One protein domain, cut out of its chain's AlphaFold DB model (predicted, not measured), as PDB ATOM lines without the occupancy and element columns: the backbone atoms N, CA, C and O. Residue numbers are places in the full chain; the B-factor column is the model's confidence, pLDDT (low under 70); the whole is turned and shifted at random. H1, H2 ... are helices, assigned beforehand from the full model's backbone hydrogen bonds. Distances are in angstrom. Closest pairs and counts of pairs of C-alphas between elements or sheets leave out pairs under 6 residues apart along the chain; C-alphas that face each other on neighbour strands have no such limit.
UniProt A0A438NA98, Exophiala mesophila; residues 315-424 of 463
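This is residues 315 to 424 of the 463 residues of a protein of Exophiala mesophila (UniProt A0A438NA98). The longest helix, H1, forms a helical hairpin with H2 at one end of the domain, and H1, the short H3 and H6 lie side by side in a row, with H3 in the middle. The short H4 packs on both H3 and H2, while H5 and H7 touch no helix, H7 lying at the far end near H6. The printed part has 110 residues with seven named helices, H1 to H7 in chain order, and no named strand. The class is all helix, with 64 residues in named helices. The whole is compact, with a radius of gyration of the C-alphas of 14.2 A and spans of 42 by 31 by 25 A.

H1 is residues 316 to 330 and measures 20.7 A from its first C-alpha, at (34.124, -12.744, 178.506), to its last. H2, residues 333 to 346, measures 19.7 A. H3 is residues 355 to 361, 9.8 A long, and begins with C-alpha 355 at (29.688, -28.844, 181.769). H4 is residues 372 to 376, 6.3 A, and H5 is residues 384 to 389, 8.9 A. H6, residues 399 to 411, measures 18.6 A. H7 is residues 416 to 419, 5.4 A, and ends with C-alpha 419 at (38.375, -48.303, 180.311).

H1 and H2 touch as a hairpin at a shallow tilt of 20 degrees, opposite ways; their closest C-alphas, of Gly 327 and Val 336, are 5.0 A apart. With residues 324 to 329 alone, H1 touches H3, the hub, at a shallow tilt of 23 degrees, the same way; the closest C-alphas are those of Ile 328 and Ala 359, 5.8 A apart. H3 touches H6 at a shallow tilt of 19 degrees, the same way, closest at the C-alphas of His 357 and Val 399, 5.2 A apart. H4 touches H3, closest at the C-alphas of Ala 359 and Phe 373, 5.5 A apart. It touches H2 too, closest at the C-alphas of Phe 333 and Ala 372, 6.1 A apart. H6 and H7 are close but not clearly touching, with the closest C-alphas, of Ile 405 and Val 419, 7.2 A apart. Among the pairs that are apart are H1 and H6, H3 and H5, and H4 and H5. In H1 to H6 every O i to N i+4 pair is within hydrogen-bond range; H7 is too short for such a pair.

The two C-alphas farthest apart, of Arg 345 and Ser 413, are 43.0 A apart. The printed part has no cut. The links H1 to H2 and H6 to H7 are tight, the other four are short, and no link is long. The mean pLDDT of the printed part is 76.4, and 25 residues are under 70, among them residues 315 to 323, 364 to 371 and 379 to 382.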
ATOM      1  N   SER A 315      37.831 -13.906 175.547       59.22
ATOM      2  CA  SER A 315      36.475 -13.359 175.533       59.22
ATOM      3  C   SER A 315      35.818 -13.516 176.910       59.22
ATOM      4  O   SER A 315      36.104 -14.457 177.650       59.22
ATOM      5  N   ALA A 316      34.886 -12.625 177.258       59.00
ATOM      6  CA  ALA A 316      34.124 -12.744 178.506       59.00
ATOM      7  C   ALA A 316      33.487 -14.142 178.672       59.00
ATOM      8  O   ALA A 316      33.428 -14.662 179.783       59.00
ATOM      9  N   ASP A 317      33.092 -14.777 177.567       60.22
ATOM     10  CA  ASP A 317      32.514 -16.123 177.534       60.22
ATOM     11  C   ASP A 317      33.511 -17.213 177.937       60.22
ATOM     12  O   ASP A 317      33.165 -18.111 178.702       60.22
ATOM     13  N   GLN A 318      34.762 -17.121 177.478       62.75
ATOM     14  CA  GLN A 318      35.801 -18.078 177.854       62.75
ATOM     15  C   GLN A 318      36.158 -17.927 179.340       62.75
ATOM     16  O   GLN A 318      36.338 -18.924 180.033       62.75
ATOM     17  N   LEU A 319      36.159 -16.699 179.866       61.34
ATOM     18  CA  LEU A 319      36.351 -16.456 181.296       61.34
ATOM     19  C   LEU A 319      35.179 -16.994 182.140       61.34
ATOM     20  O   LEU A 319      35.401 -17.593 183.190       61.34
ATOM     21  N   LEU A 320      33.937 -16.829 181.673       62.81
ATOM     22  CA  LEU A 320      32.758 -17.433 182.306       62.81
ATOM     23  C   LEU A 320      32.835 -18.964 182.292       62.81
ATOM     24  O   LEU A 320      32.494 -19.589 183.293       62.81
ATOM     25  N   GLY A 321      33.330 -19.565 181.206       63.88
ATOM     26  CA  GLY A 321      33.575 -21.005 181.120       63.88
ATOM     27  C   GLY A 321      34.594 -21.498 182.144       63.88
ATOM     28  O   GLY A 321      34.340 -22.482 182.838       63.88
ATOM     29  N   GLU A 322      35.702 -20.779 182.319       67.50
ATOM     30  CA  GLU A 322      36.702 -21.093 183.346       67.50
ATOM     31  C   GLU A 322      36.126 -20.960 184.766       67.50
ATOM     32  O   GLU A 322      36.338 -21.834 185.609       67.50
ATOM     33  N   PHE A 323      35.336 -19.915 185.041       64.94
ATOM     34  CA  PHE A 323      34.677 -19.755 186.341       64.94
ATOM     35  C   PHE A 323      33.615 -20.823 186.603       64.94
ATOM     36  O   PHE A 323      33.503 -21.306 187.731       64.94
ATOM     37  N   LEU A 324      32.870 -21.235 185.576       71.81
ATOM     38  CA  LEU A 324      31.914 -22.329 185.687       71.81
ATOM     39  C   LEU A 324      32.636 -23.654 185.945       71.81
ATOM     40  O   LEU A 324      32.255 -24.385 186.859       71.81
ATOM     41  N   ALA A 325      33.712 -23.941 185.202       71.06
ATOM     42  CA  ALA A 325      34.524 -25.141 185.402       71.06
ATOM     43  C   ALA A 325      35.051 -25.180 186.829       71.06
ATOM     44  O   ALA A 325      34.963 -26.194 187.519       71.06
ATOM     45  N   PHE A 326      35.555 -24.039 187.288       67.88
ATOM     46  CA  PHE A 326      36.054 -23.870 188.630       67.88
ATOM     47  C   PHE A 326      34.967 -24.108 189.685       67.88
ATOM     48  O   PHE A 326      35.194 -24.867 190.628       67.88
ATOM     49  N   GLY A 327      33.783 -23.509 189.530       66.44
ATOM     50  CA  GLY A 327      32.636 -23.719 190.416       66.44
ATOM     51  C   GLY A 327      32.225 -25.191 190.500       66.44
ATOM     52  O   GLY A 327      32.003 -25.708 191.595       66.44
ATOM     53  N   ILE A 328      32.213 -25.892 189.363       71.62
ATOM     54  CA  ILE A 328      31.893 -27.322 189.281       71.62
ATOM     55  C   ILE A 328      32.959 -28.170 189.995       71.62
ATOM     56  O   ILE A 328      32.624 -28.945 190.888       71.62
ATOM     57  N   ILE A 329      34.242 -27.991 189.655       73.62
ATOM     58  CA  ILE A 329      35.377 -28.738 190.232       73.62
ATOM     59  C   ILE A 329      35.470 -28.516 191.746       73.62
ATOM     60  O   ILE A 329      35.730 -29.443 192.512       73.62
ATOM     61  N   SER A 330      35.251 -27.275 192.183       66.12
ATOM     62  CA  SER A 330      35.262 -26.902 193.599       66.12
ATOM     63  C   SER A 330      34.009 -27.339 194.347       66.12
ATOM     64  O   SER A 330      34.032 -27.350 195.572       66.12
ATOM     65  N   ARG A 331      32.930 -27.728 193.651       73.88
ATOM     66  CA  ARG A 331      31.596 -27.959 194.230       73.88
ATOM     67  C   ARG A 331      31.057 -26.713 194.950       73.88
ATOM     68  O   ARG A 331      30.400 -26.811 195.984       73.88
ATOM     69  N   ASN A 332      31.364 -25.530 194.420       72.12
ATOM     70  CA  ASN A 332      30.848 -24.255 194.908       72.12
ATOM     71  C   ASN A 332      29.562 -23.893 194.153       72.12
ATOM     72  O   ASN A 332      29.589 -23.213 193.128       72.12
ATOM     73  N   PHE A 333      28.433 -24.374 194.669       78.50
ATOM     74  CA  PHE A 333      27.121 -24.256 194.026       78.50
ATOM     75  C   PHE A 333      26.634 -22.810 193.879       78.50
ATOM     76  O   PHE A 333      26.001 -22.489 192.880       78.50
ATOM     77  N   GLU A 334      26.986 -21.927 194.816       72.12
ATOM     78  CA  GLU A 334      26.670 -20.492 194.736       72.12
ATOM     79  C   GLU A 334      27.389 -19.833 193.552       72.12
ATOM     80  O   GLU A 334      26.785 -19.087 192.781       72.12
ATOM     81  N   LEU A 335      28.672 -20.165 193.358       67.88
ATOM     82  CA  LEU A 335      29.436 -19.687 192.208       67.88
ATOM     83  C   LEU A 335      28.902 -20.275 190.899       67.88
ATOM     84  O   LEU A 335      28.747 -19.540 189.928       67.88
ATOM     85  N   VAL A 336      28.590 -21.577 190.875       75.56
ATOM     86  CA  VAL A 336      27.963 -22.220 189.710       75.56
ATOM     87  C   VAL A 336      26.668 -21.494 189.357       75.56
ATOM     88  O   VAL A 336      26.503 -21.080 188.216       75.56
ATOM     89  N   TRP A 337      25.786 -21.249 190.324       78.06
ATOM     90  CA  TRP A 337      24.532 -20.535 190.092       78.06
ATOM     91  C   TRP A 337      24.739 -19.114 189.550       78.06
ATOM     92  O   TRP A 337      24.153 -18.772 188.523       78.06
ATOM     93  N   SER A 338      25.587 -18.304 190.195       73.44
ATOM     94  CA  SER A 338      25.867 -16.924 189.758       73.44
ATOM     95  C   SER A 338      26.433 -16.887 188.334       73.44
ATOM     96  O   SER A 338      25.960 -16.124 187.486       73.44
ATOM     97  N   VAL A 339      27.381 -17.777 188.018       72.19
ATOM     98  CA  VAL A 339      27.986 -17.852 186.682       72.19
ATOM     99  C   VAL A 339      26.981 -18.335 185.636       72.19
ATOM    100  O   VAL A 339      26.934 -17.754 184.554       72.19
ATOM    101  N   LEU A 340      26.148 -19.340 185.935       78.88
ATOM    102  CA  LEU A 340      25.109 -19.821 185.013       78.88
ATOM    103  C   LEU A 340      24.048 -18.746 184.740       78.88
ATOM    104  O   LEU A 340      23.635 -18.575 183.593       78.88
ATOM    105  N   ASP A 341      23.632 -17.988 185.756       76.62
ATOM    106  CA  ASP A 341      22.692 -16.872 185.600       76.62
ATOM    107  C   ASP A 341      23.300 -15.748 184.739       76.62
ATOM    108  O   ASP A 341      22.651 -15.240 183.818       76.62
ATOM    109  N   ASN A 342      24.580 -15.420 184.947       71.06
ATOM    110  CA  ASN A 342      25.298 -14.435 184.136       71.06
ATOM    111  C   ASN A 342      25.479 -14.909 182.680       71.06
ATOM    112  O   ASN A 342      25.153 -14.184 181.736       71.06
ATOM    113  N   ALA A 343      25.902 -16.159 182.485       77.00
ATOM    114  CA  ALA A 343      26.058 -16.775 181.171       77.00
ATOM    115  C   ALA A 343      24.734 -16.833 180.396       77.00
ATOM    116  O   ALA A 343      24.710 -16.528 179.202       77.00
ATOM    117  N   SER A 344      23.623 -17.136 181.074       79.56
ATOM    118  CA  SER A 344      22.282 -17.167 180.475       79.56
ATOM    119  C   SER A 344      21.847 -15.783 179.990       79.56
ATOM    120  O   SER A 344      21.347 -15.639 178.873       79.56
ATOM    121  N   ARG A 345      22.093 -14.733 180.789       76.88
ATOM    122  CA  ARG A 345      21.805 -13.338 180.405       76.88
ATOM    123  C   ARG A 345      22.644 -12.880 179.214       76.88
ATOM    124  O   ARG A 345      22.142 -12.142 178.367       76.88
ATOM    125  N   ARG A 346      23.902 -13.320 179.141       73.12
ATOM    126  CA  ARG A 346      24.849 -12.957 178.075       73.12
ATOM    127  C   ARG A 346      24.773 -13.852 176.838       73.12
ATOM    128  O   ARG A 346      25.339 -13.490 175.815       73.12
ATOM    129  N   ARG A 347      24.053 -14.978 176.908       79.38
ATOM    130  CA  ARG A 347      24.037 -16.032 175.877       79.38
ATOM    131  C   ARG A 347      25.442 -16.562 175.559       79.38
ATOM    132  O   ARG A 347      25.748 -16.830 174.398       79.38
ATOM    133  N   ALA A 348      26.278 -16.697 176.588       75.44
ATOM    134  CA  ALA A 348      27.647 -17.181 176.446       75.44
ATOM    135  C   ALA A 348      27.667 -18.630 175.929       75.44
ATOM    136  O   ALA A 348      26.860 -19.464 176.358       75.44
ATOM    137  N   ASN A 349      28.599 -18.949 175.026       78.62
ATOM    138  CA  ASN A 349      28.786 -20.327 174.576       78.62
ATOM    139  C   ASN A 349      29.623 -21.113 175.593       78.62
ATOM    140  O   ASN A 349      30.825 -20.902 175.714       78.62
ATOM    141  N   LEU A 350      28.981 -22.048 176.291       77.00
ATOM    142  CA  LEU A 350      29.612 -22.918 177.290       77.00
ATOM    143  C   LEU A 350      29.611 -24.391 176.860       77.00
ATOM    144  O   LEU A 350      29.784 -25.284 177.683       77.00
ATOM    145  N   LYS A 351      29.377 -24.679 175.577       79.12
ATOM    146  CA  LYS A 351      29.294 -26.064 175.092       79.12
ATOM    147  C   LYS A 351      30.659 -26.743 175.081       79.12
ATOM    148  O   LYS A 351      30.767 -27.904 175.458       79.12
ATOM    149  N   ASP A 352      31.695 -25.985 174.736       76.06
ATOM    150  CA  ASP A 352      33.052 -26.498 174.517       76.06
ATOM    151  C   ASP A 352      33.734 -26.981 175.809       76.06
ATOM    152  O   ASP A 352      34.710 -27.725 175.757       76.06
ATOM    153  N   MET A 353      33.212 -26.594 176.980       75.31
ATOM    154  CA  MET A 353      33.700 -27.083 178.278       75.31
ATOM    155  C   MET A 353      32.995 -28.359 178.764       75.31
ATOM    156  O   MET A 353      33.370 -28.885 179.810       75.31
ATOM    157  N   PHE A 354      31.958 -28.827 178.057       82.06
ATOM    158  CA  PHE A 354      31.161 -30.011 178.404       82.06
ATOM    159  C   PHE A 354      30.737 -30.044 179.888       82.06
ATOM    160  O   PHE A 354      31.142 -30.933 180.646       82.06
ATOM    161  N   PRO A 355      29.925 -29.070 180.344       82.62
ATOM    162  CA  PRO A 355      29.688 -28.844 181.769       82.62
ATOM    163  C   PRO A 355      29.015 -30.037 182.462       82.62
ATOM    164  O   PRO A 355      29.300 -30.301 183.629       82.62
ATOM    165  N   PHE A 356      28.188 -30.811 181.748       83.38
ATOM    166  CA  PHE A 356      27.572 -32.035 182.272       83.38
ATOM    167  C   PHE A 356      28.595 -33.151 182.517       83.38
ATOM    168  O   PHE A 356      28.571 -33.782 183.576       83.38
ATOM    169  N   HIS A 357      29.534 -33.377 181.594       86.25
ATOM    170  CA  HIS A 357      30.629 -34.344 181.760       86.25
ATOM    171  C   HIS A 357      31.562 -33.935 182.896       86.25
ATOM    172  O   HIS A 357      31.974 -34.773 183.705       86.25
ATOM    173  N   LEU A 358      31.855 -32.636 182.991       83.88
ATOM    174  CA  LEU A 358      32.665 -32.092 184.071       83.88
ATOM    175  C   LEU A 358      31.968 -32.281 185.422       83.88
ATOM    176  O   LEU A 358      32.567 -32.833 186.336       83.88
ATOM    177  N   ALA A 359      30.688 -31.920 185.537       84.38
ATOM    178  CA  ALA A 359      29.919 -32.125 186.764       84.38
ATOM    179  C   ALA A 359      29.846 -33.604 187.161       84.38
ATOM    180  O   ALA A 359      30.011 -33.929 188.334       84.38
ATOM    181  N   THR A 360      29.703 -34.498 186.180       83.31
ATOM    182  CA  THR A 360      29.701 -35.953 186.391       83.31
ATOM    183  C   THR A 360      31.028 -36.458 186.966       83.31
ATOM    184  O   THR A 360      31.051 -37.285 187.875       83.31
ATOM    185  N   SER A 361      32.150 -35.919 186.483       82.94
ATOM    186  CA  SER A 361      33.495 -36.318 186.923       82.94
ATOM    187  C   SER A 361      33.799 -35.942 188.381       82.94
ATOM    188  O   SER A 361      34.666 -36.566 189.000       82.94
ATOM    189  N   TYR A 362      33.077 -34.952 188.919       79.56
ATOM    190  CA  TYR A 362      33.228 -34.400 190.272       79.56
ATOM    191  C   TYR A 362      31.978 -34.613 191.150       79.56
ATOM    192  O   TYR A 362      31.787 -33.899 192.140       79.56
ATOM    193  N   LEU A 363      31.131 -35.597 190.815       77.69
ATOM    194  CA  LEU A 363      29.998 -35.987 191.660       77.69
ATOM    195  C   LEU A 363      30.487 -36.371 193.062       77.69
ATOM    196  O   LEU A 363      31.414 -37.166 193.220       77.69
ATOM    197  N   GLY A 364      29.873 -35.767 194.078       68.12
ATOM    198  CA  GLY A 364      30.206 -35.968 195.486       68.12
ATOM    199  C   GLY A 364      29.117 -36.709 196.264       68.12
ATOM    200  O   GLY A 364      28.034 -36.954 195.748       68.12
ATOM    201  N   SER A 365      29.454 -37.030 197.519       58.47
ATOM    202  CA  SER A 365      28.696 -37.795 198.524       58.47
ATOM    203  C   SER A 365      27.150 -37.748 198.440       58.47
ATOM    204  O   SER A 365      26.573 -36.676 198.242       58.47
ATOM    205  N   PRO A 366      26.463 -38.873 198.741       52.28
ATOM    206  CA  PRO A 366      25.003 -39.035 198.642       52.28
ATOM    207  C   PRO A 366      24.153 -38.130 199.556       52.28
ATOM    208  O   PRO A 366      22.929 -38.140 199.452       52.28
ATOM    209  N   TYR A 367      24.760 -37.354 200.460       52.03
ATOM    210  CA  TYR A 367      24.034 -36.510 201.420       52.03
ATOM    211  C   TYR A 367      23.777 -35.073 200.942       52.03
ATOM    212  O   TYR A 367      23.200 -34.280 201.684       52.03
ATOM    213  N   GLY A 368      24.175 -34.725 199.715       50.75
ATOM    214  CA  GLY A 368      23.956 -33.403 199.128       50.75
ATOM    215  C   GLY A 368      23.370 -33.492 197.726       50.75
ATOM    216  O   GLY A 368      24.091 -33.318 196.752       50.75
ATOM    217  N   PHE A 369      22.058 -33.707 197.621       42.91
ATOM    218  CA  PHE A 369      21.270 -33.659 196.373       42.91
ATOM    219  C   PHE A 369      21.152 -32.244 195.756       42.91
ATOM    220  O   PHE A 369      20.164 -31.914 195.115       42.91
ATOM    221  N   SER A 370      22.137 -31.373 195.976       55.38
ATOM    222  CA  SER A 370      22.309 -30.168 195.169       55.38
ATOM    223  C   SER A 370      23.669 -30.283 194.516       55.38
ATOM    224  O   SER A 370      24.668 -29.748 194.983       55.38
ATOM    225  N   SER A 371      23.722 -31.122 193.493       67.06
ATOM    226  CA  SER A 371      24.914 -31.291 192.686       67.06
ATOM    227  C   SER A 371      25.003 -30.142 191.682       67.06
ATOM    228  O   SER A 371      23.996 -29.568 191.267       67.06
ATOM    229  N   ALA A 372      26.215 -29.809 191.233       70.88
ATOM    230  CA  ALA A 372      26.374 -28.884 190.111       70.88
ATOM    231  C   ALA A 372      25.608 -29.382 188.868       70.88
ATOM    232  O   ALA A 372      25.177 -28.581 188.050       70.88
ATOM    233  N   PHE A 373      25.381 -30.697 188.778       75.06
ATOM    234  CA  PHE A 373      24.537 -31.336 187.778       75.06
ATOM    235  C   PHE A 373      23.084 -30.828 187.848       75.06
ATOM    236  O   PHE A 373      22.558 -30.398 186.828       75.06
ATOM    237  N   ASP A 374      22.470 -30.757 189.034       77.44
ATOM    238  CA  ASP A 374      21.095 -30.252 189.209       77.44
ATOM    239  C   ASP A 374      20.957 -28.785 188.781       77.44
ATOM    240  O   ASP A 374      19.975 -28.399 188.145       77.44
ATOM    241  N   LEU A 375      21.972 -27.962 189.068       78.25
ATOM    242  CA  LEU A 375      21.995 -26.559 188.643       78.25
ATOM    243  C   LEU A 375      22.111 -26.413 187.120       78.25
ATOM    244  O   LEU A 375      21.514 -25.504 186.547       78.25
ATOM    245  N   LEU A 376      22.835 -27.319 186.458       78.12
ATOM    246  CA  LEU A 376      22.956 -27.341 184.997       78.12
ATOM    247  C   LEU A 376      21.658 -27.785 184.304       78.12
ATOM    248  O   LEU A 376      21.403 -27.366 183.177       78.12
ATOM    249  N   PHE A 377      20.829 -28.597 184.972       75.50
ATOM    250  CA  PHE A 377      19.498 -28.995 184.492       75.50
ATOM    251  C   PHE A 377      18.404 -27.963 184.775       75.50
ATOM    252  O   PHE A 377      17.272 -28.137 184.326       75.50
ATOM    253  N   HIS A 378      18.707 -26.887 185.503       75.88
ATOM    254  CA  HIS A 378      17.714 -25.865 185.796       75.88
ATOM    255  C   HIS A 378      17.250 -25.182 184.497       75.88
ATOM    256  O   HIS A 378      18.073 -24.670 183.735       75.88
ATOM    257  N   ASP A 379      15.929 -25.066 184.300       59.59
ATOM    258  CA  ASP A 379      15.244 -24.552 183.089       59.59
ATOM    259  C   ASP A 379      15.723 -23.182 182.565       59.59
ATOM    260  O   ASP A 379      15.368 -22.760 181.465       59.59
ATOM    261  N   LYS A 380      16.522 -22.456 183.351       65.44
ATOM    262  CA  LYS A 380      17.089 -21.160 182.969       65.44
ATOM    263  C   LYS A 380      18.373 -21.285 182.154       65.44
ATOM    264  O   LYS A 380      18.692 -20.347 181.432       65.44
ATOM    265  N   PHE A 381      19.094 -22.399 182.283       67.00
ATOM    266  CA  PHE A 381      20.419 -22.565 181.698       67.00
ATOM    267  C   PHE A 381      20.409 -23.391 180.413       67.00
ATOM    268  O   PHE A 381      20.969 -22.963 179.406       67.00
ATOM    269  N   ALA A 382      19.769 -24.561 180.432       65.81
ATOM    270  CA  ALA A 382      19.777 -25.464 179.292       65.81
ATOM    271  C   ALA A 382      18.372 -25.992 179.003       65.81
ATOM    272  O   ALA A 382      17.752 -26.649 179.834       65.81
ATOM    273  N   ASN A 383      17.881 -25.742 177.791       74.12
ATOM    274  CA  ASN A 383      16.705 -26.442 177.286       74.12
ATOM    275  C   ASN A 383      17.088 -27.829 176.734       74.12
ATOM    276  O   ASN A 383      18.258 -28.140 176.507       74.12
ATOM    277  N   THR A 384      16.088 -28.664 176.449       71.00
ATOM    278  CA  THR A 384      16.292 -30.038 175.963       71.00
ATOM    279  C   THR A 384      17.152 -30.124 174.694       71.00
ATOM    280  O   THR A 384      17.865 -31.108 174.510       71.00
ATOM    281  N   ALA A 385      17.119 -29.112 173.819       70.88
ATOM    282  CA  ALA A 385      17.953 -29.078 172.617       70.88
ATOM    283  C   ALA A 385      19.427 -28.787 172.954       70.88
ATOM    284  O   ALA A 385      20.310 -29.487 172.469       70.88
ATOM    285  N   GLN A 386      19.692 -27.834 173.850       75.50
ATOM    286  CA  GLN A 386      21.045 -27.503 174.313       75.50
ATOM    287  C   GLN A 386      21.683 -28.650 175.105       75.50
ATOM    288  O   GLN A 386      22.870 -28.924 174.945       75.50
ATOM    289  N   ILE A 387      20.897 -29.365 175.918       76.44
ATOM    290  CA  ILE A 387      21.372 -30.555 176.642       76.44
ATOM    291  C   ILE A 387      21.830 -31.630 175.653       76.44
ATOM    292  O   ILE A 387      22.888 -32.222 175.846       76.44
ATOM    293  N   ARG A 388      21.076 -31.862 174.568       80.06
ATOM    294  CA  ARG A 388      21.454 -32.835 173.528       80.06
ATOM    295  C   ARG A 388      22.764 -32.471 172.836       80.06
ATOM    296  O   ARG A 388      23.563 -33.360 172.568       80.06
ATOM    297  N   GLU A 389      22.994 -31.188 172.580       81.00
ATOM    298  CA  GLU A 389      24.240 -30.712 171.966       81.00
ATOM    299  C   GLU A 389      25.459 -30.893 172.878       81.00
ATOM    300  O   GLU A 389      26.560 -31.098 172.383       81.00
ATOM    301  N   MET A 390      25.266 -30.856 174.199       81.25
ATOM    302  CA  MET A 390      26.324 -31.071 175.195       81.25
ATOM    303  C   MET A 390      26.355 -32.503 175.739       81.25
ATOM    304  O   MET A 390      27.106 -32.784 176.667       81.25
ATOM    305  N   TYR A 391      25.527 -33.408 175.206       84.75
ATOM    306  CA  TYR A 391      25.397 -34.768 175.727       84.75
ATOM    307  C   TYR A 391      26.605 -35.642 175.392       84.75
ATOM    308  O   TYR A 391      26.912 -36.566 176.142       84.75
ATOM    309  N   VAL A 392      27.304 -35.339 174.298       88.50
ATOM    310  CA  VAL A 392      28.484 -36.066 173.819       88.50
ATOM    311  C   VAL A 392      29.683 -35.120 173.828       88.50
ATOM    312  O   VAL A 392      29.580 -34.014 173.304       88.50
ATOM    313  N   ASN A 393      30.803 -35.532 174.427       85.88
ATOM    314  CA  ASN A 393      32.019 -34.717 174.467       85.88
ATOM    315  C   ASN A 393      32.882 -34.864 173.202       85.88
ATOM    316  O   ASN A 393      32.581 -35.643 172.296       85.88
ATOM    317  N   ASP A 394      33.999 -34.142 173.170       85.44
ATOM    318  CA  ASP A 394      35.023 -34.178 172.119       85.44
ATOM    319  C   ASP A 394      35.647 -35.568 171.880       85.44
ATOM    320  O   ASP A 394      36.179 -35.836 170.804       85.44
ATOM    321  N   ARG A 395      35.544 -36.480 172.853       84.12
ATOM    322  CA  ARG A 395      35.991 -37.881 172.748       84.12
ATOM    323  C   ARG A 395      34.876 -38.829 172.308       84.12
ATOM    324  O   ARG A 395      35.104 -40.024 172.113       84.12
ATOM    325  N   GLY A 396      33.663 -38.330 172.106       88.50
ATOM    326  CA  GLY A 396      32.511 -39.157 171.771       88.50
ATOM    327  C   GLY A 396      31.928 -39.917 172.965       88.50
ATOM    328  O   GLY A 396      31.169 -40.856 172.745       88.50
ATOM    329  N   HIS A 397      32.280 -39.549 174.201       87.94
ATOM    330  CA  HIS A 397      31.646 -40.075 175.411       87.94
ATOM    331  C   HIS A 397      30.362 -39.326 175.693       87.94
ATOM    332  O   HIS A 397      30.331 -38.094 175.687       87.94
ATOM    333  N   THR A 398      29.312 -40.064 176.010       89.94
ATOM    334  CA  THR A 398      28.088 -39.494 176.553       89.94
ATOM    335  C   THR A 398      28.283 -39.058 178.012       89.94
ATOM    336  O   THR A 398      29.240 -39.448 178.693       89.94
ATOM    337  N   VAL A 399      27.350 -38.261 178.537       85.12
ATOM    338  CA  VAL A 399      27.288 -37.966 179.980       85.12
ATOM    339  C   VAL A 399      27.143 -39.261 180.796       85.12
ATOM    340  O   VAL A 399      27.731 -39.387 181.867       85.12
ATOM    341  N   LEU A 400      26.420 -40.253 180.264       85.38
ATOM    342  CA  LEU A 400      26.273 -41.567 180.891       85.38
ATOM    343  C   LEU A 400      27.592 -42.353 180.889       85.38
ATOM    344  O   LEU A 400      27.955 -42.914 181.918       85.38
ATOM    345  N   ASP A 401      28.345 -42.333 179.788       86.19
ATOM    346  CA  ASP A 401      29.680 -42.947 179.736       86.19
ATOM    347  C   ASP A 401      30.609 -42.300 180.767       86.19
ATOM    348  O   ASP A 401      31.328 -42.991 181.482       86.19
ATOM    349  N   SER A 402      30.530 -40.975 180.928       87.44
ATOM    350  CA  SER A 402      31.296 -40.249 181.951       87.44
ATOM    351  C   SER A 402      30.924 -40.673 183.373       87.44
ATOM    352  O   SER A 402      31.798 -40.770 184.235       87.44
ATOM    353  N   LEU A 403      29.646 -40.972 183.619       84.00
ATOM    354  CA  LEU A 403      29.177 -41.500 184.901       84.00
ATOM    355  C   LEU A 403      29.708 -42.915 185.133       84.00
ATOM    356  O   LEU A 403      30.220 -43.211 186.212       84.00
ATOM    357  N   MET A 404      29.648 -43.771 184.114       85.81
ATOM    358  CA  MET A 404      30.191 -45.127 184.184       85.81
ATOM    359  C   MET A 404      31.702 -45.115 184.431       85.81
ATOM    360  O   MET A 404      32.183 -45.846 185.296       85.81
ATOM    361  N   ILE A 405      32.443 -44.231 183.760       85.88
ATOM    362  CA  ILE A 405      33.874 -44.008 183.995       85.88
ATOM    363  C   ILE A 405      34.119 -43.551 185.439       85.88
ATOM    364  O   ILE A 405      35.020 -44.071 186.097       85.88
ATOM    365  N   ALA A 406      33.316 -42.620 185.967       84.00
ATOM    366  CA  ALA A 406      33.441 -42.155 187.348       84.00
ATOM    367  C   ALA A 406      33.205 -43.283 188.372       84.00
ATOM    368  O   ALA A 406      33.938 -43.372 189.360       84.00
ATOM    369  N   ILE A 407      32.242 -44.175 188.116       82.06
ATOM    370  CA  ILE A 407      31.977 -45.366 188.937       82.06
ATOM    371  C   ILE A 407      33.148 -46.353 188.850       82.06
ATOM    372  O   ILE A 407      33.673 -46.777 189.880       82.06
ATOM    373  N   ILE A 408      33.611 -46.692 187.642       83.62
ATOM    374  CA  ILE A 408      34.743 -47.611 187.443       83.62
ATOM    375  C   ILE A 408      35.988 -47.070 188.155       83.62
ATOM    376  O   ILE A 408      36.615 -47.795 188.927       83.62
ATOM    377  N   LYS A 409      36.290 -45.779 187.992       84.62
ATOM    378  CA  LYS A 409      37.369 -45.072 188.699       84.62
ATOM    379  C   LYS A 409      37.271 -45.213 190.222       84.62
ATOM    380  O   LYS A 409      38.289 -45.389 190.885       84.62
ATOM    381  N   ALA A 410      36.070 -45.104 190.790       81.31
ATOM    382  CA  ALA A 410      35.861 -45.140 192.239       81.31
ATOM    383  C   ALA A 410      35.938 -46.557 192.843       81.31
ATOM    384  O   ALA A 410      36.225 -46.718 194.033       81.31
ATOM    385  N   HIS A 411      35.677 -47.590 192.037       83.50
ATOM    386  CA  HIS A 411      35.533 -48.970 192.507       83.50
ATOM    387  C   HIS A 411      36.595 -49.939 191.984       83.50
ATOM    388  O   HIS A 411      36.618 -51.095 192.405       83.50
ATOM    389  N   THR A 412      37.489 -49.488 191.108       85.19
ATOM    390  CA  THR A 412      38.534 -50.322 190.512       85.19
ATOM    391  C   THR A 412      39.893 -49.625 190.563       85.19
ATOM    392  O   THR A 412      39.999 -48.437 190.864       85.19
ATOM    393  N   SER A 413      40.955 -50.377 190.280       85.38
ATOM    394  CA  SER A 413      42.303 -49.846 190.063       85.38
ATOM    395  C   SER A 413      42.644 -49.696 188.577       85.38
ATOM    396  O   SER A 413      43.826 -49.594 188.250       85.38
ATOM    397  N   CYS A 414      41.643 -49.752 187.693       87.75
ATOM    398  CA  CYS A 414      41.843 -49.598 186.255       87.75
ATOM    399  C   CYS A 414      42.466 -48.233 185.958       87.75
ATOM    400  O   CYS A 414      42.164 -47.246 186.632       87.75
ATOM    401  N   VAL A 415      43.324 -48.162 184.946       89.44
ATOM    402  CA  VAL A 415      43.794 -46.881 184.407       89.44
ATOM    403  C   VAL A 415      42.871 -46.425 183.268       89.44
ATOM    404  O   VAL A 415      42.147 -47.250 182.715       89.44
ATOM    405  N   PRO A 416      42.867 -45.134 182.881       90.31
ATOM    406  CA  PRO A 416      41.995 -44.637 181.813       90.31
ATOM    407  C   PRO A 416      42.014 -45.461 180.520       90.31
ATOM    408  O   PRO A 416      40.953 -45.735 179.969       90.31
ATOM    409  N   GLY A 417      43.197 -45.906 180.082       89.56
ATOM    410  CA  GLY A 417      43.345 -46.730 178.877       89.56
ATOM    411  C   GLY A 417      42.735 -48.133 178.979       89.56
ATOM    412  O   GLY A 417      42.390 -48.701 177.953       89.56
ATOM    413  N   ASP A 418      42.547 -48.673 180.190       90.94
ATOM    414  CA  ASP A 418      41.858 -49.960 180.384       90.94
ATOM    415  C   ASP A 418      40.337 -49.819 180.205       90.94
ATOM    416  O   ASP A 418      39.639 -50.808 179.987       90.94
ATOM    417  N   VAL A 419      39.813 -48.598 180.371       89.56
ATOM    418  CA  VAL A 419      38.375 -48.303 180.311       89.56
ATOM    419  C   VAL A 419      37.952 -47.916 178.899       89.56
ATOM    420  O   VAL A 419      36.879 -48.322 178.459       89.56
ATOM    421  N   ASP A 420      38.780 -47.147 178.189       88.25
ATOM    422  CA  ASP A 420      38.530 -46.756 176.802       88.25
ATOM    423  C   ASP A 420      39.849 -46.470 176.063       88.25
ATOM    424  O   ASP A 420      40.688 -45.702 176.544       88.25
ATOM    425  N   GLU A 421      40.003 -47.024 174.857       91.44
ATOM    426  CA  GLU A 421      41.136 -46.770 173.954       91.44
ATOM    427  C   GLU A 421      41.298 -45.274 173.632       91.44
ATOM    428  O   GLU A 421      42.405 -44.759 173.508       91.44
ATOM    429  N   LYS A 422      40.207 -44.504 173.591       89.06
ATOM    430  CA  LYS A 422      40.246 -43.045 173.399       89.06
ATOM    431  C   LYS A 422      40.847 -42.292 174.586       89.06
ATOM    432  O   LYS A 422      41.103 -41.088 174.497       89.06
ATOM    433  N   MET A 423      41.037 -42.965 175.718       82.62
ATOM    434  CA  MET A 423      41.743 -42.445 176.886       82.62
ATOM    435  C   MET A 423      43.163 -43.013 177.009       82.62
ATOM    436  O   MET A 423      43.845 -42.743 178.004       82.62
ATOM    437  N   GLU A 424      43.640 -43.738 175.996       85.12
ATOM    438  CA  GLU A 424      45.012 -44.225 175.924       85.12
ATOM    439  C   GLU A 424      46.009 -43.056 176.043       85.12
ATOM    440  O   GLU A 424      45.845 -41.975 175.472       85.12
TER     441      GLU A 424